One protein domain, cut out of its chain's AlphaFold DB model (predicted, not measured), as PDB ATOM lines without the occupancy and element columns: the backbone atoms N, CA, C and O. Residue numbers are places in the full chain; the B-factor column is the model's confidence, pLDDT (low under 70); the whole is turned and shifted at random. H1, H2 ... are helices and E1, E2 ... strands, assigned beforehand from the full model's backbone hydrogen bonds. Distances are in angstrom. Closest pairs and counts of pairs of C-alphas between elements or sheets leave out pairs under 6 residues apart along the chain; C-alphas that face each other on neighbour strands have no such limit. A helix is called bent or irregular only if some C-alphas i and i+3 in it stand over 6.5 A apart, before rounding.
ATOM      1  N   CYS A 575     -30.455  40.097  81.256       91.25
ATOM      2  CA  CYS A 575     -29.230  39.964  80.475       91.25
ATOM      3  C   CYS A 575     -29.552  40.128  78.987       91.25
ATOM      4  O   CYS A 575     -30.268  39.309  78.405       91.25
ATOM      5  N   LEU A 576     -29.033  41.188  78.370       91.31
ATOM      6  CA  LEU A 576     -29.210  41.476  76.945       91.31
ATOM      7  C   LEU A 576     -27.863  41.404  76.219       91.31
ATOM      8  O   LEU A 576     -26.839  41.680  76.842       91.31
ATOM      9  N   PRO A 577     -27.834  41.031  74.923       90.50
ATOM     10  CA  PRO A 577     -26.596  41.030  74.156       90.50
ATOM     11  C   PRO A 577     -25.944  42.411  74.191       90.50
ATOM     12  O   PRO A 577     -26.584  43.416  73.873       90.50
ATOM     13  N   ALA A 578     -24.670  42.446  74.556       88.50
ATOM     14  CA  ALA A 578     -23.871  43.653  74.523       88.50
ATOM     15  C   ALA A 578     -23.682  44.135  73.077       88.50
ATOM     16  O   ALA A 578     -23.700  43.348  72.128       88.50
ATOM     17  N   PHE A 579     -23.436  45.432  72.890       88.31
ATOM     18  CA  PHE A 579     -23.375  46.053  71.558       88.31
ATOM     19  C   PHE A 579     -22.316  45.437  70.617       88.31
ATOM     20  O   PHE A 579     -22.450  45.504  69.395       88.31
ATOM     21  N   TRP A 580     -21.249  44.860  71.177       84.88
ATOM     22  CA  TRP A 580     -20.122  44.256  70.456       84.88
ATOM     23  C   TRP A 580     -20.306  42.754  70.201       84.88
ATOM     24  O   TRP A 580     -19.505  42.141  69.482       84.88
ATOM     25  N   PHE A 581     -21.332  42.146  70.797       84.88
ATOM     26  CA  PHE A 581     -21.562  40.715  70.756       84.88
ATOM     27  C   PHE A 581     -22.789  40.378  69.912       84.88
ATOM     28  O   PHE A 581     -23.885  40.895  70.106       84.88
ATOM     29  N   ASN A 582     -22.610  39.456  68.970       82.69
ATOM     30  CA  ASN A 582     -23.719  38.893  68.216       82.69
ATOM     31  C   ASN A 582     -23.936  37.443  68.673       82.69
ATOM     32  O   ASN A 582     -23.046  36.620  68.435       82.69
ATOM     33  N   PRO A 583     -25.102  37.090  69.246       78.38
ATOM     34  CA  PRO A 583     -25.415  35.718  69.664       78.38
ATOM     35  C   PRO A 583     -25.255  34.678  68.548       78.38
ATOM     36  O   PRO A 583     -24.865  33.540  68.795       78.38
ATOM     37  N   SER A 584     -25.461  35.086  67.293       70.19
ATOM     38  CA  SER A 584     -25.292  34.223  66.114       70.19
ATOM     39  C   SER A 584     -23.823  33.898  65.804       70.19
ATOM     40  O   SER A 584     -23.541  33.132  64.890       70.19
ATOM     41  N   SER A 585     -22.861  34.498  66.513       63.81
ATOM     42  CA  SER A 585     -21.431  34.244  66.318       63.81
ATOM     43  C   SER A 585     -20.926  32.978  67.016       63.81
ATOM     44  O   SER A 585     -19.953  32.408  66.544       63.81
ATOM     45  N   LEU A 586     -21.602  32.482  68.060       56.16
ATOM     46  CA  LEU A 586     -21.211  31.248  68.762       56.16
ATOM     47  C   LEU A 586     -21.412  29.983  67.914       56.16
ATOM     48  O   LEU A 586     -20.752  28.973  68.139       56.16
ATOM     49  N   SER A 587     -22.257  30.039  66.877       50.81
ATOM     50  CA  SER A 587     -22.384  28.943  65.908       50.81
ATOM     51  C   SER A 587     -21.132  28.764  65.032       50.81
ATOM     52  O   SER A 587     -21.085  27.832  64.230       50.81
ATOM     53  N   LYS A 588     -20.140  29.664  65.135       50.78
ATOM     54  CA  LYS A 588     -18.962  29.718  64.261       50.78
ATOM     55  C   LYS A 588     -17.827  28.780  64.650       50.78
ATOM     56  O   LYS A 588     -16.947  28.631  63.817       50.78
ATOM     57  N   ASP A 589     -17.881  28.088  65.792       53.12
ATOM     58  CA  ASP A 589     -16.838  27.133  66.227       53.12
ATOM     59  C   ASP A 589     -17.289  25.664  66.164       53.12
ATOM     60  O   ASP A 589     -16.516  24.763  66.460       53.12
ATOM     61  N   CYS A 590     -18.509  25.384  65.697       62.78
ATOM     62  CA  CYS A 590     -19.055  24.026  65.692       62.78
ATOM     63  C   CYS A 590     -19.018  23.328  64.319       62.78
ATOM     64  O   CYS A 590     -19.429  23.910  63.310       62.78
ATOM     65  N   SER A 591     -18.588  22.064  64.286       60.75
ATOM     66  CA  SER A 591     -18.586  21.208  63.087       60.75
ATOM     67  C   SER A 591     -19.979  20.644  62.765       60.75
ATOM     68  O   SER A 591     -20.829  20.493  63.645       60.75
ATOM     69  N   LEU A 592     -20.247  20.317  61.492       58.47
ATOM     70  CA  LEU A 592     -21.514  19.685  61.095       58.47
ATOM     71  C   LEU A 592     -21.703  18.328  61.782       58.47
ATOM     72  O   LEU A 592     -20.761  17.561  61.935       58.47
ATOM     73  N   GLY A 593     -22.934  18.042  62.212       61.84
ATOM     74  CA  GLY A 593     -23.281  16.817  62.943       61.84
ATOM     75  C   GLY A 593     -23.110  16.918  64.462       61.84
ATOM     76  O   GLY A 593     -23.766  16.174  65.190       61.84
ATOM     77  N   GLN A 594     -22.330  17.883  64.954       68.94
ATOM     78  CA  GLN A 594     -22.271  18.200  66.378       68.94
ATOM     79  C   GLN A 594     -23.478  19.056  66.807       68.94
ATOM     80  O   GLN A 594     -24.151  19.712  66.001       68.94
ATOM     81  N   SER A 595     -23.777  19.018  68.103       67.69
ATOM     82  CA  SER A 595     -24.738  19.907  68.751       67.69
ATOM     83  C   SER A 595     -23.997  20.862  69.675       67.69
ATOM     84  O   SER A 595     -23.169  20.414  70.466       67.69
ATOM     85  N   TYR A 596     -24.332  22.146  69.620       74.25
ATOM     86  CA  TYR A 596     -23.832  23.152  70.553       74.25
ATOM     87  C   TYR A 596     -24.943  23.580  71.511       74.25
ATOM     88  O   TYR A 596     -26.131  23.448  71.210       74.25
ATOM     89  N   LEU A 597     -24.563  24.082  72.683       77.50
ATOM     90  CA  LEU A 597     -25.508  24.664  73.627       77.50
ATOM     91  C   LEU A 597     -25.745  26.124  73.238       77.50
ATOM     92  O   LEU A 597     -24.850  26.958  73.359       77.50
ATOM     93  N   ASN A 598     -26.944  26.427  72.745       80.94
ATOM     94  CA  ASN A 598     -27.347  27.791  72.445       80.94
ATOM     95  C   ASN A 598     -27.718  28.503  73.752       80.94
ATOM     96  O   ASN A 598     -28.659  28.100  74.446       80.94
ATOM     97  N   SER A 599     -26.946  29.533  74.091       84.81
ATOM     98  CA  SER A 599     -27.135  30.319  75.306       84.81
ATOM     99  C   SER A 599     -28.424  31.135  75.238       84.81
ATOM    100  O   SER A 599     -28.751  31.729  74.213       84.81
ATOM    101  N   THR A 600     -29.148  31.203  76.355       86.94
ATOM    102  CA  THR A 600     -30.292  32.112  76.520       86.94
ATOM    103  C   THR A 600     -29.861  33.515  76.966       86.94
ATOM    104  O   THR A 600     -30.722  34.330  77.287       86.94
ATOM    105  N   GLY A 601     -28.551  33.780  77.043       89.00
ATOM    106  CA  GLY A 601     -27.960  34.994  77.620       89.00
ATOM    107  C   GLY A 601     -27.643  34.901  79.110       89.00
ATOM    108  O   GLY A 601     -27.129  35.851  79.694       89.00
ATOM    109  N   TYR A 602     -27.925  33.750  79.714       90.81
ATOM    110  CA  TYR A 602     -27.745  33.488  81.133       90.81
ATOM    111  C   TYR A 602     -26.921  32.220  81.324       90.81
ATOM    112  O   TYR A 602     -27.037  31.265  80.553       90.81
ATOM    113  N   ARG A 603     -26.140  32.189  82.399       89.38
ATOM    114  CA  ARG A 603     -25.396  31.016  82.851       89.38
ATOM    115  C   ARG A 603     -25.597  30.817  84.344       89.38
ATOM    116  O   ARG A 603     -25.683  31.775  85.106       89.38
ATOM    117  N   LYS A 604     -25.688  29.562  84.783       89.12
ATOM    118  CA  LYS A 604     -25.751  29.256  86.217       89.12
ATOM    119  C   LYS A 604     -24.429  29.679  86.861       89.12
ATOM    120  O   LYS A 604     -23.373  29.357  86.316       89.12
ATOM    121  N   VAL A 605     -24.482  30.356  88.008       88.62
ATOM    122  CA  VAL A 605     -23.269  30.673  88.775       88.62
ATOM    123  C   VAL A 605     -22.549  29.362  89.122       88.62
ATOM    124  O   VAL A 605     -23.175  28.400  89.579       88.62
ATOM    125  N   VAL A 606     -21.241  29.289  88.869       87.94
ATOM    126  CA  VAL A 606     -20.462  28.062  89.098       87.94
ATOM    127  C   VAL A 606     -20.467  27.716  90.591       87.94
ATOM    128  O   VAL A 606     -20.415  28.599  91.447       87.94
ATOM    129  N   SER A 607     -20.578  26.422  90.898       85.75
ATOM    130  CA  SER A 607     -20.738  25.874  92.260       85.75
ATOM    131  C   SER A 607     -22.061  26.192  92.960       85.75
ATOM    132  O   SER A 607     -22.236  25.845  94.128       85.75
ATOM    133  N   ASN A 608     -23.027  26.799  92.266       88.44
ATOM    134  CA  ASN A 608     -24.363  27.002  92.810       88.44
ATOM    135  C   ASN A 608     -25.140  25.668  92.874       88.44
ATOM    136  O   ASN A 608     -25.292  24.973  91.861       88.44
ATOM    137  N   ASN A 609     -25.662  25.318  94.053       89.88
ATOM    138  CA  ASN A 609     -26.290  24.019  94.325       89.88
ATOM    139  C   ASN A 609     -27.828  24.014  94.204       89.88
ATOM    140  O   ASN A 609     -28.488  23.104  94.701       89.88
ATOM    141  N   CYS A 610     -28.424  25.009  93.542       90.88
ATOM    142  CA  CYS A 610     -29.875  25.039  93.380       90.88
ATOM    143  C   CYS A 610     -30.369  23.933  92.420       90.88
ATOM    144  O   CYS A 610     -29.670  23.579  91.454       90.88
ATOM    145  N   THR A 611     -31.573  23.401  92.664       88.50
ATOM    146  CA  THR A 611     -32.136  22.252  91.928       88.50
ATOM    147  C   THR A 611     -33.230  22.638  90.936       88.50
ATOM    148  O   THR A 611     -33.046  22.425  89.745       88.50
ATOM    149  N   ASP A 612     -34.350  23.198  91.390       87.56
ATOM    150  CA  ASP A 612     -35.581  23.331  90.586       87.56
ATOM    151  C   ASP A 612     -35.896  24.790  90.213       87.56
ATOM    152  O   ASP A 612     -35.013  25.641  90.214       87.56
ATOM    153  N   GLY A 613     -37.151  25.111  89.883       87.88
ATOM    154  CA  GLY A 613     -37.614  26.489  89.694       87.88
ATOM    155  C   GLY A 613     -37.339  27.031  88.296       87.88
ATOM    156  O   GLY A 613     -37.698  26.413  87.297       87.88
ATOM    157  N   VAL A 614     -36.701  28.200  88.203       87.62
ATOM    158  CA  VAL A 614     -36.452  28.871  86.909       87.62
ATOM    159  C   VAL A 614     -35.311  28.248  86.097       87.62
ATOM    160  O   VAL A 614     -34.979  28.750  85.024       87.62
ATOM    161  N   ARG A 615     -34.717  27.147  86.577       85.62
ATOM    162  CA  ARG A 615     -33.551  26.509  85.958       85.62
ATOM    163  C   ARG A 615     -33.758  26.213  84.476       85.62
ATOM    164  O   ARG A 615     -32.956  26.649  83.661       85.62
ATOM    165  N   GLU A 616     -34.856  25.554  84.120       83.31
ATOM    166  CA  GLU A 616     -35.143  25.160  82.731       83.31
ATOM    167  C   GLU A 616     -35.321  26.352  81.777       83.31
ATOM    168  O   GLU A 616     -35.112  26.229  80.569       83.31
ATOM    169  N   ARG A 617     -35.697  27.522  82.313       85.50
ATOM    170  CA  ARG A 617     -35.883  28.749  81.531       85.50
ATOM    171  C   ARG A 617     -34.551  29.360  81.097       85.50
ATOM    172  O   ARG A 617     -34.478  29.879  79.985       85.50
ATOM    173  N   TYR A 618     -33.545  29.311  81.969       86.25
ATOM    174  CA  TYR A 618     -32.249  29.978  81.787       86.25
ATOM    175  C   TYR A 618     -31.117  29.033  81.375       86.25
ATOM    176  O   TYR A 618     -30.039  29.484  81.002       86.25
ATOM    177  N   THR A 619     -31.317  27.717  81.445       85.00
ATOM    178  CA  THR A 619     -30.337  26.761  80.927       85.00
ATOM    179  C   THR A 619     -30.259  26.818  79.405       85.00
ATOM    180  O   THR A 619     -31.284  26.802  78.717       85.00
ATOM    181  N   ALA A 620     -29.031  26.811  78.886       84.62
ATOM    182  CA  ALA A 620     -28.761  26.749  77.457       84.62
ATOM    183  C   ALA A 620     -29.405  25.509  76.811       84.62
ATOM    184  O   ALA A 620     -29.414  24.419  77.390       84.62
ATOM    185  N   LYS A 621     -29.936  25.673  75.597       84.44
ATOM    186  CA  LYS A 621     -30.665  24.613  74.885       84.44
ATOM    187  C   LYS A 621     -29.784  23.981  73.805       84.44
ATOM    188  O   LYS A 621     -29.153  24.718  73.049       84.44
ATOM    189  N   PRO A 622     -29.744  22.644  73.682       81.25
ATOM    190  CA  PRO A 622     -28.969  21.993  72.635       81.25
ATOM    191  C   PRO A 622     -29.569  22.296  71.256       81.25
ATOM    192  O   PRO A 622     -30.762  22.098  71.024       81.25
ATOM    193  N   GLN A 623     -28.732  22.755  70.332       77.75
ATOM    194  CA  GLN A 623     -29.093  23.063  68.953       77.75
ATOM    195  C   GLN A 623     -28.091  22.409  67.997       77.75
ATOM    196  O   GLN A 623     -26.891  22.349  68.267       77.75
ATOM    197  N   LYS A 624     -28.580  21.882  66.869       72.94
ATOM    198  CA  LYS A 624     -27.717  21.297  65.834       72.94
ATOM    199  C   LYS A 624     -26.939  22.393  65.112       72.94
ATOM    200  O   LYS A 624     -27.491  23.456  64.825       72.94
ATOM    201  N   CYS A 625     -25.679  22.119  64.801       69.94
ATOM    202  CA  CYS A 625     -24.820  23.088  64.138       69.94
ATOM    203  C   CYS A 625     -25.243  23.269  62.669       69.94
ATOM    204  O   CYS A 625     -25.324  22.276  61.944       69.94
ATOM    205  N   PRO A 626     -25.524  24.507  62.213       64.31
ATOM    206  CA  PRO A 626     -26.029  24.765  60.860       64.31
ATOM    207  C   PRO A 626     -24.974  24.597  59.746       64.31
ATOM    208  O   PRO A 626     -25.276  24.833  58.581       64.31
TER     209      PRO A 626
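What this domain is: This is residues 575 to 626 of the 836 residues of the protein "VPS10 domain-containing receptor SorCS1" of Pteropus alecto (UniProt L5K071). A short antiparallel ribbon, E2 and E4, has helix H1 near E2, while the loop of residues 605 to 614 sticks out between E3 and H2. The 52 printed residues run E1, H1, E2, E3, H2, E4, mixed helix and strand, under half in these named elements. The whole is loose, radius of gyration of the C-alphas 12.9 A, spanning 33 by 29 by 18 A.

Where its parts are: Find C-alpha 575 at (-29.230, 39.964, 80.475), opening E1, residues 575 to 577. H1, 583 to 589, 12.6 A, is only just irregular: C-alphas 586 and 589 are 6.52 A apart. Next come E2, 595 to 598, E3, 602 to 604, and H2, 615 to 618. E4, 621 to 624, 10.1 A, ends at (-27.717, 21.297, 65.834).

How they stand to each other: Look at N 596 and O 623, 2.9 A apart, between E2 and E4. The closest C-alphas of H1 and E2, Ser 587 and Tyr 596, are 7.6 A apart; those of E3 and H2, Tyr 602 and Tyr 618, 5.7 A. E1 is apart from E2. In H1, 0 of 3 O i to N i+4 and 1 of 4 O i to N i+3 pairs are within hydrogen-bond range; H2 is too short for the former.

The domain as a whole: The farthest C-alphas, Leu 592 and Asn 609, are 33.9 A apart. The printed part has no cut and no long link. Expect pLDDT under 70 at 585 to 595 and 625 to 626.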